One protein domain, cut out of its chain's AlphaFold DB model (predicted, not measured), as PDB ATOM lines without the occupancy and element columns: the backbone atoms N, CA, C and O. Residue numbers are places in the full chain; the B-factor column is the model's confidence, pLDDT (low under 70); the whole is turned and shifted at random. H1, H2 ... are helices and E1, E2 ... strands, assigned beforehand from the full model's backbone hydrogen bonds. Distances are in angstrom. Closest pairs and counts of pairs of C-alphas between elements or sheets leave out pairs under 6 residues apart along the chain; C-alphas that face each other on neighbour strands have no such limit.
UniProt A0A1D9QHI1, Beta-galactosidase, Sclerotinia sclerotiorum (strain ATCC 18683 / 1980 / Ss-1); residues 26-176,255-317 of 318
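This is residues 26 to 176 and 255 to 317 of the 318 residues of the protein "Beta-galactosidase" of Sclerotinia sclerotiorum (strain ATCC 18683 / 1980 / Ss-1) (UniProt A0A1D9QHI1). Two twisted sheets of strands stand face to face as a sandwich, their strands crossed at 33 degrees, with the long link after E5, the short helix H1 and much of the link from E11 to E12 gathered at one end. H2 and the loop of residues 264 to 274 lie outside the sandwich, off the larger sheet. The 214 printed residues hold two named helices and twelve named strands, in the order E1 to E5, H1, E6 to E10, H2, E11, E12, and the class is mostly strand. Both sheets are antiparallel, E1 E2 E3 E4 E5 E10 E11 and E6 E7 E8 E9 E12. The whole is compact, with a radius of gyration of the C-alphas of 18.7 A and spans of 57 by 41 by 29 A.

Start with the larger sheet, where E1, residues 26 to 28, E2, 32 to 36, E3, 40 to 45, E4, 50 to 56, and E5, 69 to 75, form a meander, each strand the antiparallel neighbour of the one before. Look for N 27 and O 34 at 2.9 A, N 35 and O 42 at 2.9 A, N 43 and O 53 at 2.8 A, and N 54 and O 69 at 2.9 A. Next come E10, residues 165 to 173, with N 73 and O 169 at 3.0 A, and the edge strand E11, residues 275 to 284, with N 170 and O 278 at 2.8 A. In the other sheet, E6, residues 101 to 111, E7, 115 to 125, E8, 131 to 142, and E9, 147 to 157, form a second meander. There N 108 and O 119 are 2.9 A apart, N 120 and O 137 2.9 A, and N 136 and O 152 2.9 A. E12, residues 307 to 316, is the antiparallel neighbour of E9, with N 149 and O 311 at 2.8 A. Between the sheets, the closest C-alphas of E11 and E12 are those of Ala 282 and Phe 309, 6.2 A apart. H1, residues 88 to 94, and H2, residues 258 to 263, are apart and on neither sheet; in both, every O i to N i+4 pair is within hydrogen-bond range.

Find C-alpha 26 at (-26.688, -4.585, -58.705), where E1 begins. E8, 34.7 A long, begins at C-alpha 131, (-2.879, 21.034, -53.395). E9 is 31.8 A, E7 30.9 A and E12 29.4 A long; E12 ends at C-alpha 316, (-20.519, -10.189, -36.754). E6 bends by 63 degrees at residue 105, and E11 by 81 degrees at residue 281.

The C-alphas of Glu 113 and Cys 292, the two farthest apart, are 58.8 A apart. Residues 177 to 254 are not printed, and C-alphas 176 and 255 are 11.3 A apart across the cut. The links E4 to E5, E5 to H1, H2 to E11 and E11 to E12 are long. Confidence is under 70 at residues 57 to 66.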
ATOM      1  N   VAL A  26     -27.178  -5.960 -58.555       95.06
ATOM      2  CA  VAL A  26     -26.688  -4.585 -58.705       95.06
ATOM      3  C   VAL A  26     -27.711  -3.752 -59.459       95.06
ATOM      4  O   VAL A  26     -27.887  -3.883 -60.668       95.06
ATOM      5  N   VAL A  27     -28.340  -2.823 -58.743       95.00
ATOM      6  CA  VAL A  27     -29.314  -1.882 -59.303       95.00
ATOM      7  C   VAL A  27     -28.733  -0.478 -59.266       95.00
ATOM      8  O   VAL A  27     -28.355   0.032 -58.210       95.00
ATOM      9  N   SER A  28     -28.689   0.177 -60.423       93.44
ATOM     10  CA  SER A  28     -28.246   1.563 -60.540       93.44
ATOM     11  C   SER A  28     -29.424   2.522 -60.710       93.44
ATOM     12  O   SER A  28     -30.472   2.212 -61.274       93.44
ATOM     13  N   SER A  29     -29.234   3.728 -60.198       91.31
ATOM     14  CA  SER A  29     -30.077   4.894 -60.436       91.31
ATOM     15  C   SER A  29     -29.178   6.083 -60.774       91.31
ATOM     16  O   SER A  29     -27.954   5.972 -60.752       91.31
ATOM     17  N   ARG A  30     -29.763   7.256 -61.040       88.19
ATOM     18  CA  ARG A  30     -28.971   8.464 -61.340       88.19
ATOM     19  C   ARG A  30     -28.030   8.884 -60.209       88.19
ATOM     20  O   ARG A  30     -27.012   9.503 -60.484       88.19
ATOM     21  N   THR A  31     -28.392   8.617 -58.957       91.25
ATOM     22  CA  THR A  31     -27.673   9.137 -57.782       91.25
ATOM     23  C   THR A  31     -27.131   8.046 -56.874       91.25
ATOM     24  O   THR A  31     -26.382   8.353 -55.950       91.25
ATOM     25  N   LYS A  32     -27.504   6.782 -57.098       95.31
ATOM     26  CA  LYS A  32     -27.154   5.675 -56.207       95.31
ATOM     27  C   LYS A  32     -26.889   4.379 -56.955       95.31
ATOM     28  O   LYS A  32     -27.616   4.070 -57.899       95.31
ATOM     29  N   TYR A  33     -25.944   3.599 -56.441       95.94
ATOM     30  CA  TYR A  33     -25.787   2.178 -56.753       95.94
ATOM     31  C   TYR A  33     -26.175   1.350 -55.540       95.94
ATOM     32  O   TYR A  33     -25.729   1.626 -54.427       95.94
ATOM     33  N   ARG A  34     -27.021   0.353 -55.767       95.69
ATOM     34  CA  ARG A  34     -27.530  -0.565 -54.761       95.69
ATOM     35  C   ARG A  34     -26.962  -1.948 -55.046       95.69
ATOM     36  O   ARG A  34     -27.201  -2.471 -56.126       95.69
ATOM     37  N   ILE A  35     -26.246  -2.522 -54.087       95.38
ATOM     38  CA  ILE A  35     -25.705  -3.882 -54.165       95.38
ATOM     39  C   ILE A  35     -26.381  -4.704 -53.077       95.38
ATOM     40  O   ILE A  35     -26.257  -4.381 -51.894       95.38
ATOM     41  N   THR A  36     -27.125  -5.728 -53.474       93.06
ATOM     42  CA  THR A  36     -27.948  -6.536 -52.571       93.06
ATOM     43  C   THR A  36     -27.451  -7.976 -52.586       93.06
ATOM     44  O   THR A  36     -27.320  -8.571 -53.653       93.06
ATOM     45  N   GLY A  37     -27.175  -8.520 -51.403       90.50
ATOM     46  CA  GLY A  37     -26.967  -9.952 -51.191       90.50
ATOM     47  C   GLY A  37     -28.166 -10.583 -50.489       90.50
ATOM     48  O   GLY A  37     -29.220  -9.964 -50.354       90.50
ATOM     49  N   SER A  38     -28.006 -11.813 -50.005       86.94
ATOM     50  CA  SER A  38     -29.085 -12.539 -49.314       86.94
ATOM     51  C   SER A  38     -29.592 -11.841 -48.046       86.94
ATOM     52  O   SER A  38     -30.794 -11.821 -47.791       86.94
ATOM     53  N   ASP A  39     -28.689 -11.254 -47.266       87.38
ATOM     54  CA  ASP A  39     -28.967 -10.698 -45.940       87.38
ATOM     55  C   ASP A  39     -28.287  -9.336 -45.701       87.38
ATOM     56  O   ASP A  39     -28.287  -8.821 -44.581       87.38
ATOM     57  N   PHE A  40     -27.742  -8.717 -46.752       90.44
ATOM     58  CA  PHE A  40     -27.090  -7.408 -46.694       90.44
ATOM     59  C   PHE A  40     -27.409  -6.516 -47.893       90.44
ATOM     60  O   PHE A  40     -27.837  -6.956 -48.961       90.44
ATOM     61  N   LEU A  41     -27.150  -5.229 -47.694       92.44
ATOM     62  CA  LEU A  41     -27.369  -4.159 -48.643       92.44
ATOM     63  C   LEU A  41     -26.264  -3.111 -48.503       92.44
ATOM     64  O   LEU A  41     -26.101  -2.529 -47.432       92.44
ATOM     65  N   PHE A  42     -25.594  -2.797 -49.607       95.44
ATOM     66  CA  PHE A  42     -24.741  -1.620 -49.729       95.44
ATOM     67  C   PHE A  42     -25.399  -0.587 -50.644       95.44
ATOM     68  O   PHE A  42     -25.922  -0.925 -51.709       95.44
ATOM     69  N   ILE A  43     -25.352   0.686 -50.249       95.81
ATOM     70  CA  ILE A  43     -25.745   1.812 -51.097       95.81
ATOM     71  C   ILE A  43     -24.578   2.781 -51.220       95.81
ATOM     72  O   ILE A  43     -24.084   3.315 -50.227       95.81
ATOM     73  N   PHE A  44     -24.192   3.061 -52.457       97.12
ATOM     74  CA  PHE A  44     -23.175   4.047 -52.803       97.12
ATOM     75  C   PHE A  44     -23.823   5.298 -53.386       97.12
ATOM     76  O   PHE A  44     -24.758   5.193 -54.179       97.12
ATOM     77  N   ASP A  45     -23.317   6.472 -53.012       95.25
ATOM     78  CA  ASP A  45     -23.676   7.755 -53.618       95.25
ATOM     79  C   ASP A  45     -22.874   7.931 -54.915       95.25
ATOM     80  O   ASP A  45     -21.659   8.115 -54.883       95.25
ATOM     81  N   ALA A  46     -23.553   7.887 -56.062       92.75
ATOM     82  CA  ALA A  46     -22.926   7.995 -57.379       92.75
ATOM     83  C   ALA A  46     -22.409   9.411 -57.697       92.75
ATOM     84  O   ALA A  46     -21.611   9.570 -58.615       92.75
ATOM     85  N   ALA A  47     -22.855  10.439 -56.968       92.94
ATOM     86  CA  ALA A  47     -22.384  11.813 -57.137       92.94
ATOM     87  C   ALA A  47     -21.139  12.109 -56.287       92.94
ATOM     88  O   ALA A  47     -20.332  12.961 -56.656       92.94
ATOM     89  N   ARG A  48     -20.980  11.416 -55.151       93.00
ATOM     90  CA  ARG A  48     -19.843  11.597 -54.227       93.00
ATOM     91  C   ARG A  48     -18.808  10.472 -54.279       93.00
ATOM     92  O   ARG A  48     -17.679  10.675 -53.852       93.00
ATOM     93  N   GLY A  49     -19.175   9.307 -54.809       92.56
ATOM     94  CA  GLY A  49     -18.311   8.134 -54.965       92.56
ATOM     95  C   GLY A  49     -18.017   7.375 -53.671       92.56
ATOM     96  O   GLY A  49     -17.042   6.628 -53.606       92.56
ATOM     97  N   GLY A  50     -18.831   7.583 -52.637       93.25
ATOM     98  CA  GLY A  50     -18.654   6.988 -51.314       93.25
ATOM     99  C   GLY A  50     -19.783   6.035 -50.939       93.25
ATOM    100  O   GLY A  50     -20.908   6.154 -51.433       93.25
ATOM    101  N   LEU A  51     -19.488   5.108 -50.028       94.62
ATOM    102  CA  LEU A  51     -20.511   4.319 -49.347       94.62
ATOM    103  C   LEU A  51     -21.343   5.243 -48.447       94.62
ATOM    104  O   LEU A  51     -20.779   5.982 -47.643       94.62
ATOM    105  N   CYS A  52     -22.670   5.188 -48.570       89.38
ATOM    106  CA  CYS A  52     -23.602   5.977 -47.751       89.38
ATOM    107  C   CYS A  52     -24.516   5.123 -46.861       89.38
ATOM    108  O   CYS A  52     -25.207   5.653 -45.998       89.38
ATOM    109  N   GLN A  53     -24.560   3.809 -47.089       91.94
ATOM    110  CA  GLN A  53     -25.346   2.895 -46.273       91.94
ATOM    111  C   GLN A  53     -24.800   1.477 -46.404       91.94
ATOM    112  O   GLN A  53     -24.675   0.967 -47.519       91.94
ATOM    113  N   TRP A  54     -24.540   0.830 -45.277       92.06
ATOM    114  CA  TRP A  54     -24.381  -0.615 -45.196       92.06
ATOM    115  C   TRP A  54     -25.342  -1.165 -44.157       92.06
ATOM    116  O   TRP A  54     -25.179  -0.929 -42.961       92.06
ATOM    117  N   ASN A  55     -26.330  -1.907 -44.647       87.19
ATOM    118  CA  ASN A  55     -27.313  -2.596 -43.834       87.19
ATOM    119  C   ASN A  55     -27.099  -4.095 -43.929       87.19
ATOM    120  O   ASN A  55     -26.773  -4.625 -44.991       87.19
ATOM    121  N   PHE A  56     -27.363  -4.786 -42.835       81.81
ATOM    122  CA  PHE A  56     -27.465  -6.232 -42.824       81.81
ATOM    123  C   PHE A  56     -28.503  -6.652 -41.797       81.81
ATOM    124  O   PHE A  56     -28.688  -6.002 -40.770       81.81
ATOM    125  N   THR A  57     -29.227  -7.714 -42.122       68.19
ATOM    126  CA  THR A  57     -30.276  -8.247 -41.261       68.19
ATOM    127  C   THR A  57     -29.664  -9.374 -40.447       68.19
ATOM    128  O   THR A  57     -29.180 -10.340 -41.027       68.19
ATOM    129  N   SER A  58     -29.684  -9.263 -39.120       62.81
ATOM    130  CA  SER A  58     -29.387 -10.392 -38.236       62.81
ATOM    131  C   SER A  58     -30.692 -10.903 -37.616       62.81
ATOM    132  O   SER A  58     -31.505 -10.081 -37.172       62.81
ATOM    133  N   PRO A  59     -30.899 -12.232 -37.512       57.72
ATOM    134  CA  PRO A  59     -31.973 -12.805 -36.699       57.72
ATOM    135  C   PRO A  59     -31.902 -12.367 -35.227       57.72
ATOM    136  O   PRO A  59     -32.903 -12.427 -34.518       57.72
ATOM    137  N   MET A  60     -30.722 -11.927 -34.773       55.62
ATOM    138  CA  MET A  60     -30.406 -11.542 -33.397       55.62
ATOM    139  C   MET A  60     -30.457 -10.025 -33.138       55.62
ATOM    140  O   MET A  60     -30.058  -9.573 -32.071       55.62
ATOM    141  N   THR A  61     -31.116  -9.255 -34.010       50.19
ATOM    142  CA  THR A  61     -31.505  -7.833 -33.843       50.19
ATOM    143  C   THR A  61     -30.464  -6.798 -34.290       50.19
ATOM    144  O   THR A  61     -29.560  -6.415 -33.556       50.19
ATOM    145  N   LEU A  62     -30.698  -6.285 -35.499       53.12
ATOM    146  CA  LEU A  62     -30.883  -4.856 -35.782       53.12
ATOM    147  C   LEU A  62     -32.370  -4.719 -36.138       53.12
ATOM    148  O   LEU A  62     -32.911  -5.612 -36.805       53.12
ATOM    149  N   LYS A  63     -33.079  -3.680 -35.693       50.06
ATOM    150  CA  LYS A  63     -34.463  -3.492 -36.164       50.06
ATOM    151  C   LYS A  63     -34.424  -3.328 -37.682       50.06
ATOM    152  O   LYS A  63     -33.534  -2.678 -38.227       50.06
ATOM    153  N   SER A  64     -35.392  -3.922 -38.381       48.84
ATOM    154  CA  SER A  64     -35.520  -3.753 -39.832       48.84
ATOM    155  C   SER A  64     -35.509  -2.255 -40.178       48.84
ATOM    156  O   SER A  64     -36.418  -1.529 -39.780       48.84
ATOM    157  N   GLY A  65     -34.454  -1.789 -40.861       54.62
ATOM    158  CA  GLY A  65     -34.275  -0.384 -41.252       54.62
ATOM    159  C   GLY A  65     -33.086   0.356 -40.624       54.62
ATOM    160  O   GLY A  65     -32.742   1.420 -41.135       54.62
ATOM    161  N   GLU A  66     -32.428  -0.182 -39.592       65.25
ATOM    162  CA  GLU A  66     -31.236   0.446 -38.994       65.25
ATOM    163  C   GLU A  66     -30.033   0.410 -39.955       65.25
ATOM    164  O   GLU A  66     -29.903  -0.499 -40.783       65.25
ATOM    165  N   ILE A  67     -29.184   1.443 -39.885       75.69
ATOM    166  CA  ILE A  67     -28.037   1.659 -40.782       75.69
ATOM    167  C   ILE A  67     -26.736   1.565 -39.976       75.69
ATOM    168  O   ILE A  67     -26.252   2.596 -39.516       75.69
ATOM    169  N   PRO A  68     -26.154   0.360 -39.813       74.25
ATOM    170  CA  PRO A  68     -24.906   0.148 -39.081       74.25
ATOM    171  C   PRO A  68     -23.767   1.075 -39.490       74.25
ATOM    172  O   PRO A  68     -23.089   1.609 -38.620       74.25
ATOM    173  N   ILE A  69     -23.563   1.281 -40.798       83.00
ATOM    174  CA  ILE A  69     -22.589   2.251 -41.317       83.00
ATOM    175  C   ILE A  69     -23.278   3.229 -42.258       83.00
ATOM    176  O   ILE A  69     -23.834   2.821 -43.281       83.00
ATOM    177  N   SER A  70     -23.184   4.520 -41.948       84.81
ATOM    178  CA  SER A  70     -23.755   5.606 -42.753       84.81
ATOM    179  C   SER A  70     -22.723   6.329 -43.627       84.81
ATOM    180  O   SER A  70     -23.089   7.000 -44.590       84.81
ATOM    181  N   SER A  71     -21.422   6.173 -43.358       92.06
ATOM    182  CA  SER A  71     -20.367   6.636 -44.269       92.06
ATOM    183  C   SER A  71     -19.026   5.957 -44.020       92.06
ATOM    184  O   SER A  71     -18.692   5.692 -42.868       92.06
ATOM    185  N   ILE A  72     -18.234   5.775 -45.081       95.62
ATOM    186  CA  ILE A  72     -16.794   5.474 -45.028       95.62
ATOM    187  C   ILE A  72     -16.093   6.412 -46.011       95.62
ATOM    188  O   ILE A  72     -16.439   6.418 -47.194       95.62
ATOM    189  N   ALA A  73     -15.120   7.194 -45.544       95.44
ATOM    190  CA  ALA A  73     -14.350   8.103 -46.395       95.44
ATOM    191  C   ALA A  73     -12.899   8.245 -45.911       95.44
ATOM    192  O   ALA A  73     -12.656   8.106 -44.715       95.44
ATOM    193  N   PRO A  74     -11.930   8.557 -46.792       97.38
ATOM    194  CA  PRO A  74     -10.586   8.920 -46.355       97.38
ATOM    195  C   PRO A  74     -10.596  10.135 -45.413       97.38
ATOM    196  O   PRO A  74     -11.268  11.128 -45.691       97.38
ATOM    197  N   GLY A  75      -9.835  10.051 -44.322       97.06
ATOM    198  CA  GLY A  75      -9.764  11.056 -43.262       97.06
ATOM    199  C   GLY A  75      -8.328  11.442 -42.908       97.06
ATOM    200  O   GLY A  75      -7.423  10.604 -42.950       97.06
ATOM    201  N   PHE A  76      -8.127  12.717 -42.558       97.94
ATOM    202  CA  PHE A  76      -6.797  13.309 -42.323       97.94
ATOM    203  C   PHE A  76      -6.691  14.138 -41.034       97.94
ATOM    204  O   PHE A  76      -5.587  14.396 -40.551       97.94
ATOM    205  N   TRP A  77      -7.828  14.573 -40.479       97.88
ATOM    206  CA  TRP A  77      -7.870  15.525 -39.368       97.88
ATOM    207  C   TRP A  77      -8.041  14.850 -38.012       97.88
ATOM    208  O   TRP A  77      -8.882  13.960 -37.863       97.88
ATOM    209  N   ARG A  78      -7.297  15.326 -37.015       97.06
ATOM    210  CA  ARG A  78      -7.522  15.067 -35.587       97.06
ATOM    211  C   ARG A  78      -7.660  16.412 -34.873       97.06
ATOM    212  O   ARG A  78      -7.063  17.381 -35.334       97.06
ATOM    213  N   ALA A  79      -8.397  16.469 -33.765       97.50
ATOM    214  CA  ALA A  79      -8.404  17.671 -32.929       97.50
ATOM    215  C   ALA A  79      -6.979  17.950 -32.408       97.50
ATOM    216  O   ALA A  79      -6.273  16.998 -32.077       97.50
ATOM    217  N   PRO A  80      -6.508  19.203 -32.356       97.56
ATOM    218  CA  PRO A  80      -5.163  19.478 -31.868       97.56
ATOM    219  C   PRO A  80      -5.028  19.077 -30.395       97.56
ATOM    220  O   PRO A  80      -5.937  19.287 -29.597       97.56
ATOM    221  N   THR A  81      -3.888  18.493 -30.041       97.94
ATOM    222  CA  THR A  81      -3.441  18.377 -28.646       97.94
ATOM    223  C   THR A  81      -2.803  19.683 -28.186       97.94
ATOM    224  O   THR A  81      -2.333  20.463 -29.018       97.94
ATOM    225  N   ASP A  82      -2.672  19.891 -26.875       97.19
ATOM    226  CA  ASP A  82      -1.883  21.001 -26.315       97.19
ATOM    227  C   ASP A  82      -0.464  21.079 -26.910       97.19
ATOM    228  O   ASP A  82       0.093  22.162 -27.085       97.19
ATOM    229  N   ASN A  83       0.119  19.934 -27.276       97.50
ATOM    230  CA  ASN A  83       1.429  19.873 -27.919       97.50
ATOM    231  C   ASN A  83       1.412  20.275 -29.395       97.50
ATOM    232  O   ASN A  83       2.433  20.741 -29.895       97.50
ATOM    233  N   ASP A  84       0.281  20.128 -30.087       97.25
ATOM    234  CA  ASP A  84       0.137  20.584 -31.469       97.25
ATOM    235  C   ASP A  84      -0.021  22.118 -31.521       97.25
ATOM    236  O   ASP A  84       0.427  22.754 -32.479       97.25
ATOM    237  N   MET A  85      -0.618  22.728 -30.486       96.00
ATOM    238  CA  MET A  85      -1.012  24.147 -30.453       96.00
ATOM    239  C   MET A  85       0.078  25.154 -30.865       96.00
ATOM    240  O   MET A  85      -0.245  26.075 -31.622       96.00
ATOM    241  N   PRO A  86       1.352  25.043 -30.432       95.75
ATOM    242  CA  PRO A  86       2.348  26.072 -30.733       95.75
ATOM    243  C   PRO A  86       2.830  26.084 -32.191       95.75
ATOM    244  O   PRO A  86       3.188  27.148 -32.700       95.75
ATOM    245  N   PHE A  87       2.873  24.925 -32.861       94.94
ATOM    246  CA  PHE A  87       3.545  24.781 -34.161       94.94
ATOM    247  C   PHE A  87       2.743  23.964 -35.177       94.94
ATOM    248  O   PHE A  87       2.482  24.458 -36.276       94.94
ATOM    249  N   ASP A  88       2.352  22.738 -34.825       96.25
ATOM    250  CA  ASP A  88       1.735  21.794 -35.760       96.25
ATOM    251  C   ASP A  88       0.301  22.199 -36.115       96.25
ATOM    252  O   ASP A  88      -0.063  22.187 -37.288       96.25
ATOM    253  N   PHE A  89      -0.493  22.668 -35.153       97.00
ATOM    254  CA  PHE A  89      -1.865  23.108 -35.405       97.00
ATOM    255  C   PHE A  89      -1.943  24.309 -36.370       97.00
ATOM    256  O   PHE A  89      -2.576  24.166 -37.422       97.00
ATOM    257  N   PRO A  90      -1.246  25.447 -36.138       97.62
ATOM    258  CA  PRO A  90      -1.214  26.547 -37.106       97.62
ATOM    259  C   PRO A  90      -0.670  26.126 -38.475       97.62
ATOM    260  O   PRO A  90      -1.118  26.622 -39.512       97.62
ATOM    261  N   TYR A  91       0.302  25.207 -38.494       97.44
ATOM    262  CA  TYR A  91       0.834  24.649 -39.729       97.44
ATOM    263  C   TYR A  91      -0.242  23.862 -40.484       97.44
ATOM    264  O   TYR A  91      -0.493  24.152 -41.652       97.44
ATOM    265  N   TYR A  92      -0.928  22.924 -39.837       97.50
ATOM    266  CA  TYR A  92      -1.941  22.108 -40.493       97.50
ATOM    267  C   TYR A  92      -3.141  22.928 -40.978       97.50
ATOM    268  O   TYR A  92      -3.612  22.700 -42.095       97.50
ATOM    269  N   GLN A  93      -3.574  23.931 -40.207       97.00
ATOM    270  CA  GLN A  93      -4.626  24.865 -40.623       97.00
ATOM    271  C   GLN A  93      -4.220  25.702 -41.836       97.00
ATOM    272  O   GLN A  93      -5.016  25.904 -42.750       97.00
ATOM    273  N   ARG A  94      -2.959  26.151 -41.911       97.62
ATOM    274  CA  ARG A  94      -2.446  26.855 -43.098       97.62
ATOM    275  C   ARG A  94      -2.560  26.004 -44.367       97.62
ATOM    276  O   ARG A  94      -2.716  26.556 -45.455       97.62
ATOM    277  N   TYR A  95      -2.474  24.683 -44.229       98.12
ATOM    278  CA  TYR A  95      -2.675  23.730 -45.316       98.12
ATOM    279  C   TYR A  95      -4.127  23.246 -45.448       98.12
ATOM    280  O   TYR A  95      -4.401  22.470 -46.355       98.12
ATOM    281  N   GLY A  96      -5.061  23.721 -44.619       97.81
ATOM    282  CA  GLY A  96      -6.492  23.407 -44.698       97.81
ATOM    283  C   GLY A  96      -6.849  21.959 -44.354       97.81
ATOM    284  O   GLY A  96      -7.884  21.460 -44.794       97.81
ATOM    285  N   LEU A  97      -5.995  21.256 -43.607       97.56
ATOM    286  CA  LEU A  97      -6.188  19.837 -43.280       97.56
ATOM    287  C   LEU A  97      -7.446  19.565 -42.435       97.56
ATOM    288  O   LEU A  97      -7.958  18.448 -42.453       97.56
ATOM    289  N   ASP A  98      -7.960  20.585 -41.754       96.56
ATOM    290  CA  ASP A  98      -9.211  20.612 -40.990       96.56
ATOM    291  C   ASP A  98     -10.467  20.806 -41.856       96.56
ATOM    292  O   ASP A  98     -11.586  20.613 -41.384       96.56
ATOM    293  N   ALA A  99     -10.299  21.143 -43.137       96.56
ATOM    294  CA  ALA A  99     -11.386  21.489 -44.051       96.56
ATOM    295  C   ALA A  99     -11.322  20.721 -45.383       96.56
ATOM    296  O   ALA A  99     -11.839  21.189 -46.398       96.56
ATOM    297  N   MET A 100     -10.679  19.549 -45.412       97.25
ATOM    298  CA  MET A 100     -10.556  18.734 -46.626       97.25
ATOM    299  C   MET A 100     -11.932  18.352 -47.192       97.25
ATOM    300  O   MET A 100     -12.818  17.879 -46.482       97.25
ATOM    301  N   THR A 101     -12.097  18.513 -48.504       96.88
ATOM    302  CA  THR A 101     -13.313  18.143 -49.244       96.88
ATOM    303  C   THR A 101     -12.976  17.162 -50.358       96.88
ATOM    304  O   THR A 101     -11.833  17.100 -50.798       96.88
ATOM    305  N   SER A 102     -13.962  16.402 -50.833       96.88
ATOM    306  CA  SER A 102     -13.774  15.423 -51.908       96.88
ATOM    307  C   SER A 102     -14.597  15.779 -53.142       96.88
ATOM    308  O   SER A 102     -15.775  16.129 -53.040       96.88
ATOM    309  N   GLN A 103     -13.972  15.675 -54.314       96.94
ATOM    310  CA  GLN A 103     -14.612  15.855 -55.614       96.94
ATOM    311  C   GLN A 103     -14.487  14.576 -56.437       96.94
ATOM    312  O   GLN A 103     -13.381  14.168 -56.793       96.94
ATOM    313  N   LEU A 104     -15.620  13.970 -56.787       97.94
ATOM    314  CA  LEU A 104     -15.655  12.800 -57.656       97.94
ATOM    315  C   LEU A 104     -15.233  13.160 -59.087       97.94
ATOM    316  O   LEU A 104     -15.706  14.137 -59.666       97.94
ATOM    317  N   ARG A 105     -14.340  12.352 -59.658       97.75
ATOM    318  CA  ARG A 105     -13.854  12.462 -61.042       97.75
ATOM    319  C   ARG A 105     -14.333  11.306 -61.907       97.75
ATOM    320  O   ARG A 105     -14.676  11.521 -63.063       97.75
ATOM    321  N   SER A 106     -14.354  10.098 -61.352       97.56
ATOM    322  CA  SER A 106     -14.850   8.902 -62.028       97.56
ATOM    323  C   SER A 106     -15.428   7.924 -61.015       97.56
ATOM    324  O   SER A 106     -14.950   7.850 -59.882       97.56
ATOM    325  N   PHE A 107     -16.444   7.175 -61.430       97.12
ATOM    326  CA  PHE A 107     -17.078   6.137 -60.631       97.12
ATOM    327  C   PHE A 107     -17.436   4.962 -61.537       97.12
ATOM    328  O   PHE A 107     -18.289   5.089 -62.413       97.12
ATOM    329  N   ASN A 108     -16.748   3.840 -61.344       97.25
ATOM    330  CA  ASN A 108     -16.918   2.630 -62.138       97.25
ATOM    331  C   ASN A 108     -17.411   1.481 -61.257       97.25
ATOM    332  O   ASN A 108     -16.964   1.355 -60.117       97.25
ATOM    333  N   VAL A 109     -18.310   0.654 -61.790       97.12
ATOM    334  CA  VAL A 109     -18.902  -0.494 -61.091       97.12
ATOM    335  C   VAL A 109     -18.799  -1.718 -61.988       97.12
ATOM    336  O   VAL A 109     -19.352  -1.735 -63.084       97.12
ATOM    337  N   GLU A 110     -18.111  -2.739 -61.496       96.88
ATOM    338  CA  GLU A 110     -17.796  -3.976 -62.204       96.88
ATOM    339  C   GLU A 110     -18.378  -5.156 -61.414       96.88
ATOM    340  O   GLU A 110     -17.762  -5.626 -60.452       96.88
ATOM    341  N   PRO A 111     -19.599  -5.604 -61.750       94.25
ATOM    342  CA  PRO A 111     -20.185  -6.788 -61.140       94.25
ATOM    343  C   PRO A 111     -19.580  -8.075 -61.717       94.25
ATOM    344  O   PRO A 111     -19.300  -8.167 -62.912       94.25
ATOM    345  N   SER A 112     -19.449  -9.090 -60.868       89.44
ATOM    346  CA  SER A 112     -19.116 -10.474 -61.217       89.44
ATOM    347  C   SER A 112     -20.009 -11.439 -60.421       89.44
ATOM    348  O   SER A 112     -20.828 -10.992 -59.619       89.44
ATOM    349  N   GLU A 113     -19.879 -12.752 -60.639       80.44
ATOM    350  CA  GLU A 113     -20.720 -13.752 -59.953       80.44
ATOM    351  C   GLU A 113     -20.554 -13.722 -58.423       80.44
ATOM    352  O   GLU A 113     -21.547 -13.782 -57.696       80.44
ATOM    353  N   ASP A 114     -19.317 -13.577 -57.938       89.44
ATOM    354  CA  ASP A 114     -18.980 -13.703 -56.512       89.44
ATOM    355  C   ASP A 114     -18.642 -12.373 -55.829       89.44
ATOM    356  O   ASP A 114     -18.562 -12.301 -54.598       89.44
ATOM    357  N   GLU A 115     -18.431 -11.311 -56.606       95.62
ATOM    358  CA  GLU A 115     -18.054 -10.004 -56.080       95.62
ATOM    359  C   GLU A 115     -18.501  -8.837 -56.959       95.62
ATOM    360  O   GLU A 115     -18.686  -8.966 -58.168       95.62
ATOM    361  N   VAL A 116     -18.615  -7.663 -56.348       97.50
ATOM    362  CA  VAL A 116     -18.764  -6.387 -57.051       97.50
ATOM    363  C   VAL A 116     -17.584  -5.500 -56.684       97.50
ATOM    364  O   VAL A 116     -17.344  -5.234 -55.504       97.50
ATOM    365  N   ILE A 117     -16.868  -5.016 -57.696       98.25
ATOM    366  CA  ILE A 117     -15.781  -4.052 -57.529       98.25
ATOM    367  C   ILE A 117     -16.291  -2.670 -57.929       98.25
ATOM    368  O   ILE A 117     -16.808  -2.467 -59.025       98.25
ATOM    369  N   ILE A 118     -16.131  -1.695 -57.042       98.19
ATOM    370  CA  ILE A 118     -16.400  -0.286 -57.314       98.19
ATOM    371  C   ILE A 118     -15.090   0.478 -57.226       98.19
ATOM    372  O   ILE A 118     -14.391   0.387 -56.221       98.19
ATOM    373  N   THR A 119     -14.786   1.282 -58.239       98.50
ATOM    374  CA  THR A 119     -13.621   2.171 -58.239       98.50
ATOM    375  C   THR A 119     -14.075   3.623 -58.327       98.50
ATOM    376  O   THR A 119     -14.635   4.048 -59.338       98.50
ATOM    377  N   ALA A 120     -13.813   4.387 -57.267       98.38
ATOM    378  CA  ALA A 120     -14.055   5.821 -57.196       98.38
ATOM    379  C   ALA A 120     -12.727   6.577 -57.307       98.38
ATOM    380  O   ALA A 120     -11.842   6.429 -56.464       98.38
ATOM    381  N   VAL A 121     -12.600   7.416 -58.334       98.62
ATOM    382  CA  VAL A 121     -11.480   8.350 -58.480       98.62
ATOM    383  C   VAL A 121     -11.941   9.708 -57.984       98.62
ATOM    384  O   VAL A 121     -12.868  10.288 -58.549       98.62
ATOM    385  N   THR A 122     -11.307  10.223 -56.938       98.50
ATOM    386  CA  THR A 122     -11.630  11.515 -56.328       98.50
ATOM    387  C   THR A 122     -10.400  12.411 -56.269       98.50
ATOM    388  O   THR A 122      -9.263  11.944 -56.287       98.50
ATOM    389  N   PHE A 123     -10.625  13.719 -56.220       98.31
ATOM    390  CA  PHE A 123      -9.613  14.682 -55.813       98.31
ATOM    391  C   PHE A 123      -9.995  15.216 -54.435       98.31
ATOM    392  O   PHE A 123     -11.044  15.853 -54.303       98.31
ATOM    393  N   ILE A 124      -9.182  14.910 -53.422       98.44
ATOM    394  CA  ILE A 124      -9.411  15.343 -52.041       98.44
ATOM    395  C   ILE A 124      -8.524  16.551 -51.762       98.44
ATOM    396  O   ILE A 124      -7.302  16.429 -51.728       98.44
ATOM    397  N   SER A 125      -9.127  17.718 -51.575       98.31
ATOM    398  CA  SER A 125      -8.411  18.980 -51.398       98.31
ATOM    399  C   SER A 125      -9.155  19.909 -50.446       98.31
ATOM    400  O   SER A 125     -10.393  19.881 -50.385       98.31
ATOM    401  N   PRO A 126      -8.437  20.781 -49.731       97.56
ATOM    402  CA  PRO A 126      -9.079  21.841 -48.982       97.56
ATOM    403  C   PRO A 126      -9.582  22.925 -49.951       97.56
ATOM    404  O   PRO A 126      -9.037  23.089 -51.051       97.56
ATOM    405  N   PRO A 127     -10.619  23.690 -49.583       95.25
ATOM    406  CA  PRO A 127     -11.020  24.867 -50.337       95.25
ATOM    407  C   PRO A 127      -9.858  25.858 -50.496       95.25
ATOM    408  O   PRO A 127      -9.013  25.985 -49.615       95.25
ATOM    409  N   ILE A 128      -9.854  26.614 -51.600       93.12
ATOM    410  CA  ILE A 128      -8.976  27.780 -51.850       93.12
ATOM    411  C   ILE A 128      -7.490  27.441 -52.109       93.12
ATOM    412  O   ILE A 128      -6.801  28.237 -52.748       93.12
ATOM    413  N   LEU A 129      -6.986  26.273 -51.704       96.19
ATOM    414  CA  LEU A 129      -5.588  25.888 -51.929       96.19
ATOM    415  C   LEU A 129      -5.407  25.025 -53.188       96.19
ATOM    416  O   LEU A 129      -6.314  24.332 -53.640       96.19
ATOM    417  N   ASN A 130      -4.202  25.063 -53.757       95.06
ATOM    418  CA  ASN A 130      -3.845  24.391 -55.012       95.06
ATOM    419  C   ASN A 130      -3.125  23.046 -54.797       95.06
ATOM    420  O   ASN A 130      -2.234  22.687 -55.570       95.06
ATOM    421  N   TRP A 131      -3.468  22.328 -53.730       98.00
ATOM    422  CA  TRP A 131      -2.879  21.034 -53.395       98.00
ATOM    423  C   TRP A 131      -3.958  20.055 -52.931       98.00
ATOM    424  O   TRP A 131      -5.053  20.463 -52.546       98.00
ATOM    425  N   GLY A 132      -3.665  18.761 -52.991       98.25
ATOM    426  CA  GLY A 132      -4.575  17.719 -52.531       98.25
ATOM    427  C   GLY A 132      -4.081  16.329 -52.901       98.25
ATOM    428  O   GLY A 132      -2.918  16.158 -53.267       98.25
ATOM    429  N   PHE A 133      -4.978  15.352 -52.840       98.69
ATOM    430  CA  PHE A 133      -4.713  13.958 -53.172       98.69
ATOM    431  C   PHE A 133      -5.541  13.524 -54.378       98.69
ATOM    432  O   PHE A 133      -6.773  13.500 -54.323       98.69
ATOM    433  N   GLU A 134      -4.868  13.110 -55.448       98.62
ATOM    434  CA  GLU A 134      -5.473  12.224 -56.441       98.62
ATOM    435  C   GLU A 134      -5.688  10.871 -55.764       98.62
ATOM    436  O   GLU A 134      -4.737  10.213 -55.346       98.62
ATOM    437  N   THR A 135      -6.949  10.495 -55.581       98.69
ATOM    438  CA  THR A 135      -7.331   9.376 -54.723       98.69
ATOM    439  C   THR A 135      -8.094   8.335 -55.519       98.69
ATOM    440  O   THR A 135      -9.118   8.649 -56.124       98.69
ATOM    441  N   ILE A 136      -7.641   7.087 -55.476       98.75
ATOM    442  CA  ILE A 136      -8.386   5.936 -55.990       98.75
ATOM    443  C   ILE A 136      -8.858   5.130 -54.788       98.75
ATOM    444  O   ILE A 136      -8.044   4.586 -54.046       98.75
ATOM    445  N   THR A 137     -10.171   5.066 -54.588       98.62
ATOM    446  CA  THR A 137     -10.783   4.175 -53.599       98.62
ATOM    447  C   THR A 137     -11.445   3.009 -54.315       98.62
ATOM    448  O   THR A 137     -12.359   3.209 -55.115       98.62
ATOM    449  N   THR A 138     -10.987   1.798 -54.022       98.56
ATOM    450  CA  THR A 138     -11.564   0.556 -54.528       98.56
ATOM    451  C   THR A 138     -12.335  -0.126 -53.407       98.56
ATOM    452  O   THR A 138     -11.763  -0.491 -52.380       98.56
ATOM    453  N   TYR A 139     -13.633  -0.308 -53.618       98.44
ATOM    454  CA  TYR A 139     -14.505  -1.095 -52.759       98.44
ATOM    455  C   TYR A 139     -14.712  -2.460 -53.406       98.44
ATOM    456  O   TYR A 139     -15.176  -2.532 -54.542       98.44
ATOM    457  N   ARG A 140     -14.393  -3.537 -52.697       97.88
ATOM    458  CA  ARG A 140     -14.692  -4.906 -53.124       97.88
ATOM    459  C   ARG A 140     -15.726  -5.485 -52.171       97.88
ATOM    460  O   ARG A 140     -15.447  -5.667 -50.987       97.88
ATOM    461  N   ILE A 141     -16.926  -5.718 -52.691       97.44
ATOM    462  CA  ILE A 141     -18.035  -6.339 -51.970       97.44
ATOM    463  C   ILE A 141     -18.069  -7.814 -52.352       97.44
ATOM    464  O   ILE A 141     -18.236  -8.127 -53.527       97.44
ATOM    465  N   SER A 142     -17.944  -8.709 -51.378       95.56
ATOM    466  CA  SER A 142     -18.081 -10.149 -51.614       95.56
ATOM    467  C   SER A 142     -19.538 -10.612 -51.537       95.56
ATOM    468  O   SER A 142     -20.376  -9.996 -50.873       95.56
ATOM    469  N   SER A 143     -19.824 -11.776 -52.115       92.62
ATOM    470  CA  SER A 143     -21.094 -12.502 -51.962       92.62
ATOM    471  C   SER A 143     -21.414 -12.897 -50.514       92.62
ATOM    472  O   SER A 143     -22.572 -13.176 -50.197       92.62
ATOM    473  N   THR A 144     -20.411 -12.880 -49.624       90.31
ATOM    474  CA  THR A 144     -20.550 -13.088 -48.173       90.31
ATOM    475  C   THR A 144     -20.868 -11.800 -47.410       90.31
ATOM    476  O   THR A 144     -21.039 -11.832 -46.192       90.31
ATOM    477  N   GLY A 145     -20.935 -10.654 -48.092       91.44
ATOM    478  CA  GLY A 145     -21.243  -9.357 -47.497       91.44
ATOM    479  C   GLY A 145     -20.093  -8.730 -46.718       91.44
ATOM    480  O   GLY A 145     -20.349  -7.845 -45.906       91.44
ATOM    481  N   SER A 146     -18.851  -9.180 -46.923       94.81
ATOM    482  CA  SER A 146     -17.673  -8.442 -46.459       94.81
ATOM    483  C   SER A 146     -17.361  -7.296 -47.415       94.81
ATOM    484  O   SER A 146     -17.564  -7.419 -48.626       94.81
ATOM    485  N   LEU A 147     -16.833  -6.206 -46.869       97.44
ATOM    486  CA  LEU A 147     -16.403  -5.040 -47.622       97.44
ATOM    487  C   LEU A 147     -14.903  -4.842 -47.433       97.44
ATOM    488  O   LEU A 147     -14.447  -4.574 -46.327       97.44
ATOM    489  N   GLN A 148     -14.137  -4.908 -48.512       98.06
ATOM    490  CA  GLN A 148     -12.752  -4.447 -48.526       98.06
ATOM    491  C   GLN A 148     -12.707  -3.034 -49.111       98.06
ATOM    492  O   GLN A 148     -13.310  -2.770 -50.151       98.06
ATOM    493  N   VAL A 149     -11.997  -2.128 -48.439       98.38
ATOM    494  CA  VAL A 149     -11.789  -0.739 -48.858       98.38
ATOM    495  C   VAL A 149     -10.297  -0.502 -48.994       98.38
ATOM    496  O   VAL A 149      -9.575  -0.442 -48.000       98.38
ATOM    497  N   LYS A 150      -9.847  -0.361 -50.237       98.44
ATOM    498  CA  LYS A 150      -8.467  -0.043 -50.592       98.44
ATOM    499  C   LYS A 150      -8.380   1.407 -51.039       98.44
ATOM    500  O   LYS A 150      -9.137   1.817 -51.913       98.44
ATOM    501  N   VAL A 151      -7.454   2.173 -50.477       98.50
ATOM    502  CA  VAL A 151      -7.250   3.586 -50.815       98.50
ATOM    503  C   VAL A 151      -5.817   3.785 -51.284       98.50
ATOM    504  O   VAL A 151      -4.881   3.459 -50.561       98.50
ATOM    505  N   ASN A 152      -5.661   4.345 -52.480       98.50
ATOM    506  CA  ASN A 152      -4.409   4.897 -52.988       98.50
ATOM    507  C   ASN A 152      -4.508   6.420 -52.994       98.50
ATOM    508  O   ASN A 152      -5.420   6.971 -53.609       98.50
ATOM    509  N   LEU A 153      -3.573   7.086 -52.325       98.31
ATOM    510  CA  LEU A 153      -3.474   8.535 -52.211       98.31
ATOM    511  C   LEU A 153      -2.189   9.001 -52.873       98.31
ATOM    512  O   LEU A 153      -1.104   8.651 -52.416       98.31
ATOM    513  N   LYS A 154      -2.302   9.855 -53.886       98.69
ATOM    514  CA  LYS A 154      -1.156  10.499 -54.521       98.69
ATOM    515  C   LYS A 154      -1.215  12.012 -54.293       98.69
ATOM    516  O   LYS A 154      -2.069  12.680 -54.885       98.69
ATOM    517  N   PRO A 155      -0.350  12.576 -53.433       98.44
ATOM    518  CA  PRO A 155      -0.340  14.009 -53.181       98.44
ATOM    519  C   PRO A 155       0.162  14.777 -54.412       98.44
ATOM    520  O   PRO A 155       1.091  14.351 -55.098       98.44
ATOM    521  N   THR A 156      -0.448  15.925 -54.696       98.19
ATOM    522  CA  THR A 156      -0.101  16.794 -55.831       98.19
ATOM    523  C   THR A 156      -0.239  18.272 -55.460       98.19
ATOM    524  O   THR A 156      -0.998  18.635 -54.557       98.19
ATOM    525  N   GLY A 157       0.499  19.138 -56.158       97.62
ATOM    526  CA  GLY A 157       0.511  20.584 -55.928       97.62
ATOM    527  C   GLY A 157       1.445  21.032 -54.799       97.62
ATOM    528  O   GLY A 157       2.481  20.420 -54.542       97.62
ATOM    529  N   SER A 158       1.095  22.138 -54.136       96.69
ATOM    530  CA  SER A 158       1.882  22.713 -53.026       96.69
ATOM    531  C   SER A 158       1.566  22.011 -51.704       96.69
ATOM    532  O   SER A 158       0.923  22.577 -50.825       96.69
ATOM    533  N   ILE A 159       1.976  20.747 -51.608       97.06
ATOM    534  CA  ILE A 159       1.578  19.818 -50.547       97.06
ATOM    535  C   ILE A 159       2.053  20.252 -49.151       97.06
ATOM    536  O   ILE A 159       3.079  20.928 -49.001       97.06
ATOM    537  N   SER A 160       1.322  19.818 -48.119       96.94
ATOM    538  CA  SER A 160       1.846  19.798 -46.747       96.94
ATOM    539  C   SER A 160       3.077  18.889 -46.679       96.94
ATOM    540  O   SER A 160       3.236  17.990 -47.496       96.94
ATOM    541  N   LYS A 161       3.962  19.097 -45.706       97.38
ATOM    542  CA  LYS A 161       5.071  18.174 -45.423       97.38
ATOM    543  C   LYS A 161       4.581  16.966 -44.640       97.38
ATOM    544  O   LYS A 161       4.992  15.849 -44.931       97.38
ATOM    545  N   ASN A 162       3.692  17.209 -43.678       97.38
ATOM    546  CA  ASN A 162       3.208  16.219 -42.728       97.38
ATOM    547  C   ASN A 162       1.686  16.294 -42.566       97.38
ATOM    548  O   ASN A 162       1.067  17.322 -42.845       97.38
ATOM    549  N   LEU A 163       1.106  15.203 -42.085       98.38
ATOM    550  CA  LEU A 163      -0.311  15.036 -41.788       98.38
ATOM    551  C   LEU A 163      -0.488  14.705 -40.294       98.38
ATOM    552  O   LEU A 163       0.371  14.028 -39.725       98.38
ATOM    553  N   PRO A 164      -1.603  15.105 -39.658       98.00
ATOM    554  CA  PRO A 164      -1.941  14.637 -38.317       98.00
ATOM    555  C   PRO A 164      -2.219  13.129 -38.307       98.00
ATOM    556  O   PRO A 164      -1.799  12.408 -37.401       98.00
ATOM    557  N   ARG A 165      -2.924  12.646 -39.335       98.25
ATOM    558  CA  ARG A 165      -3.198  11.229 -39.588       98.25
ATOM    559  C   ARG A 165      -3.580  10.992 -41.045       98.25
ATOM    560  O   ARG A 165      -3.790  11.933 -41.805       98.25
ATOM    561  N   VAL A 166      -3.688   9.725 -41.414       98.44
ATOM    562  CA  VAL A 166      -4.230   9.268 -42.691       98.44
ATOM    563  C   VAL A 166      -4.896   7.906 -42.501       98.44
ATOM    564  O   VAL A 166      -4.282   6.959 -41.997       98.44
ATOM    565  N   GLY A 167      -6.167   7.819 -42.880       98.06
ATOM    566  CA  GLY A 167      -7.009   6.665 -42.584       98.06
ATOM    567  C   GLY A 167      -8.392   6.734 -43.209       98.06
ATOM    568  O   GLY A 167      -8.609   7.452 -44.184       98.06
ATOM    569  N   LEU A 168      -9.328   5.994 -42.620       98.31
ATOM    570  CA  LEU A 168     -10.758   6.055 -42.893       98.31
ATOM    571  C   LEU A 168     -11.499   6.665 -41.706       98.31
ATOM    572  O   LEU A 168     -11.289   6.244 -40.571       98.31
ATOM    573  N   ASP A 169     -12.417   7.577 -41.999       98.12
ATOM    574  CA  ASP A 169     -13.446   8.051 -41.083       98.12
ATOM    575  C   ASP A 169     -14.755   7.330 -41.385       98.12
ATOM    576  O   ASP A 169     -15.228   7.296 -42.527       98.12
ATOM    577  N   ILE A 170     -15.328   6.737 -40.345       97.94
ATOM    578  CA  ILE A 170     -16.493   5.870 -40.419       97.94
ATOM    579  C   ILE A 170     -17.535   6.400 -39.445       97.94
ATOM    580  O   ILE A 170     -17.240   6.684 -38.284       97.94
ATOM    581  N   LYS A 171     -18.772   6.527 -39.920       96.62
ATOM    582  CA  LYS A 171     -19.914   6.855 -39.067       96.62
ATOM    583  C   LYS A 171     -20.733   5.605 -38.839       96.62
ATOM    584  O   LYS A 171     -21.243   5.018 -39.797       96.62
ATOM    585  N   LEU A 172     -20.812   5.213 -37.579       95.38
ATOM    586  CA  LEU A 172     -21.562   4.063 -37.119       95.38
ATOM    587  C   LEU A 172     -22.843   4.517 -36.423       95.38
ATOM    588  O   LEU A 172     -22.873   5.581 -35.800       95.38
ATOM    589  N   HIS A 173     -23.875   3.683 -36.504       93.25
ATOM    590  CA  HIS A 173     -25.081   3.857 -35.702       93.25
ATOM    591  C   HIS A 173     -24.748   3.873 -34.197       93.25
ATOM    592  O   HIS A 173     -23.776   3.249 -33.762       93.25
ATOM    593  N   ASP A 174     -25.531   4.603 -33.400       91.06
ATOM    594  CA  ASP A 174     -25.245   4.823 -31.977       91.06
ATOM    595  C   ASP A 174     -25.314   3.562 -31.111       91.06
ATOM    596  O   ASP A 174     -24.669   3.528 -30.059       91.06
ATOM    597  N   ASP A 175     -26.056   2.552 -31.565       91.56
ATOM    598  CA  ASP A 175     -26.218   1.258 -30.904       91.56
ATOM    599  C   ASP A 175     -24.968   0.368 -30.967       91.56
ATOM    600  O   ASP A 175     -24.850  -0.536 -30.140       91.56
ATOM    601  N   LEU A 176     -24.026   0.617 -31.888       94.38
ATOM    602  CA  LEU A 176     -22.749  -0.100 -31.998       94.38
ATOM    603  C   LEU A 176     -21.744   0.390 -30.943       94.38
ATOM    604  O   LEU A 176     -20.685   0.933 -31.257       94.38
ATOM    605  N   ARG A 255     -17.926   9.683 -29.415       97.31
ATOM    606  CA  ARG A 255     -19.174  10.402 -29.717       97.31
ATOM    607  C   ARG A 255     -18.958  11.909 -29.881       97.31
ATOM    608  O   ARG A 255     -19.913  12.634 -30.134       97.31
ATOM    609  N   TYR A 256     -17.726  12.397 -29.745       97.62
ATOM    610  CA  TYR A 256     -17.389  13.816 -29.875       97.62
ATOM    611  C   TYR A 256     -16.716  14.082 -31.217       97.62
ATOM    612  O   TYR A 256     -15.758  13.401 -31.585       97.62
ATOM    613  N   SER A 257     -17.210  15.071 -31.962       95.94
ATOM    614  CA  SER A 257     -16.594  15.439 -33.237       95.94
ATOM    615  C   SER A 257     -15.212  16.073 -33.014       95.94
ATOM    616  O   SER A 257     -15.003  16.731 -31.992       95.94
ATOM    617  N   PRO A 258     -14.271  15.944 -33.970       95.44
ATOM    618  CA  PRO A 258     -12.990  16.647 -33.890       95.44
ATOM    619  C   PRO A 258     -13.150  18.164 -33.734       95.44
ATOM    620  O   PRO A 258     -12.372  18.785 -33.022       95.44
ATOM    621  N   THR A 259     -14.178  18.755 -34.351       95.38
ATOM    622  CA  THR A 259     -14.517  20.175 -34.184       95.38
ATOM    623  C   THR A 259     -14.926  20.491 -32.747       95.38
ATOM    624  O   THR A 259     -14.390  21.427 -32.172       95.38
ATOM    625  N   ALA A 260     -15.800  19.684 -32.134       96.31
ATOM    626  CA  ALA A 260     -16.191  19.883 -30.738       96.31
ATOM    627  C   ALA A 260     -14.987  19.746 -29.793       96.31
ATOM    628  O   ALA A 260     -14.789  20.580 -28.920       96.31
ATOM    629  N   LEU A 261     -14.132  18.739 -30.006       97.31
ATOM    630  CA  LEU A 261     -12.900  18.580 -29.225       97.31
ATOM    631  C   LEU A 261     -11.921  19.749 -29.407       97.31
ATOM    632  O   LEU A 261     -11.163  20.028 -28.494       97.31
ATOM    633  N   GLN A 262     -11.914  20.410 -30.565       96.31
ATOM    634  CA  GLN A 262     -11.045  21.555 -30.844       96.31
ATOM    635  C   GLN A 262     -11.578  22.873 -30.259       96.31
ATOM    636  O   GLN A 262     -10.791  23.741 -29.885       96.31
ATOM    637  N   GLU A 263     -12.897  23.074 -30.267       96.38
ATOM    638  CA  GLU A 263     -13.524  24.358 -29.928       96.38
ATOM    639  C   GLU A 263     -13.880  24.482 -28.442       96.38
ATOM    640  O   GLU A 263     -13.822  25.586 -27.885       96.38
ATOM    641  N   GLU A 264     -14.236  23.370 -27.792       97.69
ATOM    642  CA  GLU A 264     -14.680  23.386 -26.402       97.69
ATOM    643  C   GLU A 264     -13.518  23.535 -25.419       97.69
ATOM    644  O   GLU A 264     -12.440  22.970 -25.584       97.69
ATOM    645  N   ARG A 265     -13.747  24.302 -24.348       96.06
ATOM    646  CA  ARG A 265     -12.697  24.640 -23.369       96.06
ATOM    647  C   ARG A 265     -12.653  23.718 -22.162       96.06
ATOM    648  O   ARG A 265     -11.626  23.666 -21.494       96.06
ATOM    649  N   HIS A 266     -13.754  23.032 -21.864       97.50
ATOM    650  CA  HIS A 266     -13.859  22.141 -20.712       97.50
ATOM    651  C   HIS A 266     -14.699  20.905 -21.061       97.50
ATOM    652  O   HIS A 266     -15.649  21.013 -21.838       97.50
ATOM    653  N   PRO A 267     -14.463  19.748 -20.413       96.38
ATOM    654  CA  PRO A 267     -15.227  18.520 -20.643       96.38
ATOM    655  C   PRO A 267     -16.739  18.679 -20.513       96.38
ATOM    656  O   PRO A 267     -17.501  18.037 -21.225       96.38
ATOM    657  N   ARG A 268     -17.183  19.548 -19.599       96.44
ATOM    658  CA  ARG A 268     -18.608  19.811 -19.353       96.44
ATOM    659  C   ARG A 268     -19.318  20.522 -20.506       96.44
ATOM    660  O   ARG A 268     -20.545  20.550 -20.500       96.44
ATOM    661  N   ASP A 269     -18.562  21.126 -21.419       96.81
ATOM    662  CA  ASP A 269     -19.093  21.862 -22.563       96.81
ATOM    663  C   ASP A 269     -19.251  20.932 -23.789       96.81
ATOM    664  O   ASP A 269     -20.000  21.235 -24.714       96.81
ATOM    665  N   LEU A 270     -18.631  19.741 -23.761       97.12
ATOM    666  CA  LEU A 270     -18.748  18.744 -24.822       97.12
ATOM    667  C   LEU A 270     -20.163  18.163 -24.916       97.12
ATOM    668  O   LEU A 270     -20.723  17.630 -23.955       97.12
ATOM    669  N   VAL A 271     -20.698  18.166 -26.136       96.06
ATOM    670  CA  VAL A 271     -21.980  17.542 -26.470       96.06
ATOM    671  C   VAL A 271     -21.736  16.289 -27.304       96.06
ATOM    672  O   VAL A 271     -21.078  16.337 -28.345       96.06
ATOM    673  N   LYS A 272     -22.284  15.157 -26.854       95.75
ATOM    674  CA  LYS A 272     -22.247  13.900 -27.609       95.75
ATOM    675  C   LYS A 272     -23.084  14.021 -28.883       95.75
ATOM    676  O   LYS A 272     -24.220  14.492 -28.846       95.75
ATOM    677  N   GLY A 273     -22.532  13.558 -29.996       93.19
ATOM    678  CA  GLY A 273     -23.259  13.347 -31.240       93.19
ATOM    679  C   GLY A 273     -24.194  12.137 -31.174       93.19
ATOM    680  O   GLY A 273     -24.168  11.350 -30.228       93.19
ATOM    681  N   THR A 274     -25.012  11.991 -32.215       90.50
ATOM    682  CA  THR A 274     -25.978  10.891 -32.382       90.50
ATOM    683  C   THR A 274     -25.402   9.671 -33.097       90.50
ATOM    684  O   THR A 274     -26.125   8.713 -33.309       90.50
ATOM    685  N   ASP A 275     -24.136   9.721 -33.505       94.00
ATOM    686  CA  ASP A 275     -23.429   8.634 -34.183       94.00
ATOM    687  C   ASP A 275     -22.183   8.270 -33.367       94.00
ATOM    688  O   ASP A 275     -21.622   9.114 -32.655       94.00
ATOM    689  N   VAL A 276     -21.699   7.039 -33.521       97.06
ATOM    690  CA  VAL A 276     -20.335   6.685 -33.115       97.06
ATOM    691  C   VAL A 276     -19.390   7.039 -34.265       97.06
ATOM    692  O   VAL A 276     -19.510   6.532 -35.382       97.06
ATOM    693  N   LEU A 277     -18.436   7.929 -33.999       98.00
ATOM    694  CA  LEU A 277     -17.377   8.301 -34.931       98.00
ATOM    695  C   LEU A 277     -16.210   7.338 -34.735       98.00
ATOM    696  O   LEU A 277     -15.530   7.378 -33.711       98.00
ATOM    697  N   TRP A 278     -15.985   6.473 -35.716       98.44
ATOM    698  CA  TRP A 278     -14.943   5.457 -35.690       98.44
ATOM    699  C   TRP A 278     -13.908   5.759 -36.766       98.44
ATOM    700  O   TRP A 278     -14.236   5.836 -37.946       98.44
ATOM    701  N   ARG A 279     -12.647   5.934 -36.378       97.75
ATOM    702  CA  ARG A 279     -11.546   6.139 -37.325       97.75
ATOM    703  C   ARG A 279     -10.587   4.968 -37.312       97.75
ATOM    704  O   ARG A 279     -10.236   4.476 -36.240       97.75
ATOM    705  N   LEU A 280     -10.146   4.563 -38.499       98.56
ATOM    706  CA  LEU A 280      -9.117   3.550 -38.717       98.56
ATOM    707  C   LEU A 280      -7.958   4.183 -39.477       98.56
ATOM    708  O   LEU A 280      -8.068   4.459 -40.669       98.56
ATOM    709  N   ASP A 281      -6.837   4.398 -38.808       98.50
ATOM    710  CA  ASP A 281      -5.689   5.081 -39.381       98.50
ATOM    711  C   ASP A 281      -4.603   4.098 -39.797       98.50
ATOM    712  O   ASP A 281      -4.113   3.284 -39.007       98.50
ATOM    713  N   ALA A 282      -4.168   4.227 -41.049       97.50
ATOM    714  CA  ALA A 282      -2.957   3.577 -41.525       97.50
ATOM    715  C   ALA A 282      -1.733   4.149 -40.796       97.50
ATOM    716  O   ALA A 282      -0.842   3.407 -40.378       97.50
ATOM    717  N   LYS A 283      -1.710   5.474 -40.604       97.44
ATOM    718  CA  LYS A 283      -0.706   6.185 -39.807       97.44
ATOM    719  C   LYS A 283      -1.349   7.378 -39.094       97.44
ATOM    720  O   LYS A 283      -2.143   8.099 -39.688       97.44
ATOM    721  N   ALA A 284      -0.945   7.624 -37.855       97.75
ATOM    722  CA  ALA A 284      -1.224   8.849 -37.111       97.75
ATOM    723  C   ALA A 284       0.058   9.329 -36.421       97.75
ATOM    724  O   ALA A 284       0.892   8.505 -36.028       97.75
ATOM    725  N   ALA A 285       0.221  10.650 -36.336       97.69
ATOM    726  CA  ALA A 285       1.411  11.285 -35.791       97.69
ATOM    727  C   ALA A 285       1.495  11.117 -34.267       97.69
ATOM    728  O   ALA A 285       0.481  10.924 -33.588       97.69
ATOM    729  N   GLY A 286       2.709  11.226 -33.727       96.62
ATOM    730  CA  GLY A 286       2.947  11.293 -32.282       96.62
ATOM    731  C   GLY A 286       2.267  12.490 -31.605       96.62
ATOM    732  O   GLY A 286       1.710  13.368 -32.270       96.62
ATOM    733  N   VAL A 287       2.302  12.510 -30.273       92.06
ATOM    734  CA  VAL A 287       1.720  13.586 -29.436       92.06
ATOM    735  C   VAL A 287       2.771  14.406 -28.692       92.06
ATOM    736  O   VAL A 287       2.567  15.595 -28.488       92.06
ATOM    737  N   VAL A 288       3.937  13.829 -28.381       87.31
ATOM    738  CA  VAL A 288       5.154  14.538 -27.936       87.31
ATOM    739  C   VAL A 288       4.969  15.527 -26.767       87.31
ATOM    740  O   VAL A 288       4.174  15.281 -25.869       87.31
ATOM    741  N   SER A 289       5.789  16.584 -26.698       92.25
ATOM    742  CA  SER A 289       5.868  17.553 -25.598       92.25
ATOM    743  C   SER A 289       6.047  19.000 -26.091       92.25
ATOM    744  O   SER A 289       6.638  19.822 -25.390       92.25
ATOM    745  N   ALA A 290       5.634  19.316 -27.325       94.88
ATOM    746  CA  ALA A 290       5.966  20.586 -27.981       94.88
ATOM    747  C   ALA A 290       5.335  21.826 -27.320       94.88
ATOM    748  O   ALA A 290       5.802  22.936 -27.573       94.88
ATOM    749  N   ALA A 291       4.349  21.648 -26.430       93.88
ATOM    750  CA  ALA A 291       3.815  22.725 -25.595       93.88
ATOM    751  C   ALA A 291       4.927  23.432 -24.796       93.88
ATOM    752  O   ALA A 291       4.944  24.655 -24.674       93.88
ATOM    753  N   CYS A 292       5.886  22.656 -24.278       92.75
ATOM    754  CA  CYS A 292       7.078  23.159 -23.601       92.75
ATOM    755  C   CYS A 292       8.218  22.132 -23.713       92.75
ATOM    756  O   CYS A 292       8.623  21.503 -22.733       92.75
ATOM    757  N   GLY A 293       8.731  21.938 -24.928       93.19
ATOM    758  CA  GLY A 293       9.714  20.897 -25.218       93.19
ATOM    759  C   GLY A 293       9.886  20.646 -26.717       93.19
ATOM    760  O   GLY A 293       9.480  21.473 -27.535       93.19
ATOM    761  N   PRO A 294      10.518  19.526 -27.105       92.88
ATOM    762  CA  PRO A 294      10.660  19.160 -28.509       92.88
ATOM    763  C   PRO A 294       9.317  18.762 -29.139       92.88
ATOM    764  O   PRO A 294       8.464  18.156 -28.484       92.88
ATOM    765  N   GLY A 295       9.175  19.072 -30.431       92.69
ATOM    766  CA  GLY A 295       8.092  18.576 -31.285       92.69
ATOM    767  C   GLY A 295       8.312  17.142 -31.769       92.69
ATOM    768  O   GLY A 295       9.278  16.480 -31.375       92.69
ATOM    769  N   VAL A 296       7.410  16.665 -32.634       91.81
ATOM    770  CA  VAL A 296       7.361  15.260 -33.077       91.81
ATOM    771  C   VAL A 296       8.663  14.906 -33.778       91.81
ATOM    772  O   VAL A 296       9.044  15.560 -34.751       91.81
ATOM    773  N   LYS A 297       9.350  13.858 -33.307       93.81
ATOM    774  CA  LYS A 297      10.522  13.331 -34.016       93.81
ATOM    775  C   LYS A 297      10.108  12.854 -35.403       93.81
ATOM    776  O   LYS A 297       9.042  12.271 -35.556       93.81
ATOM    777  N   GLU A 298      10.994  13.019 -36.377       94.06
ATOM    778  CA  GLU A 298      10.774  12.633 -37.779       94.06
ATOM    779  C   GLU A 298      10.191  11.214 -37.949       94.06
ATOM    780  O   GLU A 298       9.297  11.000 -38.760       94.06
ATOM    781  N   GLU A 299      10.656  10.243 -37.156       95.06
ATOM    782  CA  GLU A 299      10.201   8.842 -37.188       95.06
ATOM    783  C   GLU A 299       8.749   8.624 -36.721       95.06
ATOM    784  O   GLU A 299       8.152   7.596 -37.033       95.06
ATOM    785  N   PHE A 300       8.176   9.592 -36.003       96.44
ATOM    786  CA  PHE A 300       6.800   9.580 -35.497       96.44
ATOM    787  C   PHE A 300       5.885  10.568 -36.233       96.44
ATOM    788  O   PHE A 300       4.728  10.739 -35.848       96.44
ATOM    789  N   GLN A 301       6.382  11.225 -37.283       96.69
ATOM    790  CA  GLN A 301       5.576  12.069 -38.159       96.69
ATOM    791  C   GLN A 301       4.905  11.231 -39.252       96.69
ATOM    792  O   GLN A 301       5.442  10.227 -39.723       96.69
ATOM    793  N   VAL A 302       3.735  11.675 -39.711       97.88
ATOM    794  CA  VAL A 302       3.111  11.131 -40.922       97.88
ATOM    795  C   VAL A 302       3.475  12.037 -42.082       97.88
ATOM    796  O   VAL A 302       2.921  13.121 -42.216       97.88
ATOM    797  N   LYS A 303       4.409  11.601 -42.924       98.00
ATOM    798  CA  LYS A 303       4.800  12.354 -44.122       98.00
ATOM    799  C   LYS A 303       3.636  12.449 -45.097       98.00
ATOM    800  O   LYS A 303       2.881  11.498 -45.254       98.00
ATOM    801  N   CYS A 304       3.493  13.577 -45.773       98.00
ATOM    802  CA  CYS A 304       2.535  13.727 -46.861       98.00
ATOM    803  C   CYS A 304       3.171  13.210 -48.160       98.00
ATOM    804  O   CYS A 304       3.745  13.961 -48.944       98.00
ATOM    805  N   GLU A 305       3.096  11.902 -48.357       97.62
ATOM    806  CA  GLU A 305       3.676  11.178 -49.491       97.62
ATOM    807  C   GLU A 305       2.627  10.268 -50.139       97.62
ATOM    808  O   GLU A 305       1.497  10.169 -49.656       97.62
ATOM    809  N   GLU A 306       2.979   9.638 -51.260       98.19
ATOM    810  CA  GLU A 306       2.110   8.632 -51.867       98.19
ATOM    811  C   GLU A 306       1.922   7.458 -50.898       98.19
ATOM    812  O   GLU A 306       2.892   6.927 -50.352       98.19
ATOM    813  N   MET A 307       0.668   7.085 -50.644       96.69
ATOM    814  CA  MET A 307       0.326   6.043 -49.681       96.69
ATOM    815  C   MET A 307      -0.784   5.143 -50.193       96.69
ATOM    816  O   MET A 307      -1.758   5.596 -50.788       96.69
ATOM    817  N   GLU A 308      -0.661   3.866 -49.854       97.62
ATOM    818  CA  GLU A 308      -1.692   2.863 -50.050       97.62
ATOM    819  C   GLU A 308      -2.027   2.224 -48.700       97.62
ATOM    820  O   GLU A 308      -1.131   1.858 -47.936       97.62
ATOM    821  N   PHE A 309      -3.315   2.075 -48.402       97.44
ATOM    822  CA  PHE A 309      -3.778   1.299 -47.258       97.44
ATOM    823  C   PHE A 309      -5.080   0.575 -47.577       97.44
ATOM    824  O   PHE A 309      -5.824   0.949 -48.484       97.44
ATOM    825  N   GLU A 310      -5.346  -0.489 -46.826       97.88
ATOM    826  CA  GLU A 310      -6.481  -1.362 -47.081       97.88
ATOM    827  C   GLU A 310      -7.057  -1.914 -45.781       97.88
ATOM    828  O   GLU A 310      -6.330  -2.449 -44.937       97.88
ATOM    829  N   PHE A 311      -8.378  -1.808 -45.657       98.31
ATOM    830  CA  PHE A 311      -9.145  -2.342 -44.542       98.31
ATOM    831  C   PHE A 311     -10.203  -3.320 -45.036       98.31
ATOM    832  O   PHE A 311     -10.827  -3.105 -46.074       98.31
ATOM    833  N   VAL A 312     -10.426  -4.377 -44.263       98.06
ATOM    834  CA  VAL A 312     -11.503  -5.344 -44.477       98.06
ATOM    835  C   VAL A 312     -12.493  -5.222 -43.336       98.06
ATOM    836  O   VAL A 312     -12.107  -5.277 -42.165       98.06
ATOM    837  N   PHE A 313     -13.762  -5.087 -43.699       97.56
ATOM    838  CA  PHE A 313     -14.897  -5.047 -42.803       97.56
ATOM    839  C   PHE A 313     -15.738  -6.310 -42.964       97.56
ATOM    840  O   PHE A 313     -16.177  -6.656 -44.063       97.56
ATOM    841  N   GLU A 314     -15.995  -6.977 -41.850       95.00
ATOM    842  CA  GLU A 314     -16.767  -8.212 -41.774       95.00
ATOM    843  C   GLU A 314     -17.948  -8.015 -40.830       95.00
ATOM    844  O   GLU A 314     -17.841  -7.324 -39.817       95.00
ATOM    845  N   ARG A 315     -19.077  -8.646 -41.140       91.25
ATOM    846  CA  ARG A 315     -20.257  -8.632 -40.275       91.25
ATOM    847  C   ARG A 315     -20.086  -9.656 -39.150       91.25
ATOM    848  O   ARG A 315     -19.507 -10.717 -39.367       91.25
ATOM    849  N   ILE A 316     -20.592  -9.348 -37.960       88.94
ATOM    850  CA  ILE A 316     -20.519 -10.189 -36.754       88.94
ATOM    851  C   ILE A 316     -21.936 -10.428 -36.216       88.94
ATOM    852  O   ILE A 316     -22.777  -9.535 -36.303       88.94
ATOM    853  N   GLY A 317     -22.185 -11.615 -35.647       75.75
ATOM    854  CA  GLY A 317     -23.449 -11.941 -34.969       75.75
ATOM    855  C   GLY A 317     -24.617 -12.254 -35.913       75.75
ATOM    856  O   GLY A 317     -25.755 -11.889 -35.619       75.75
TER     857      GLY A 317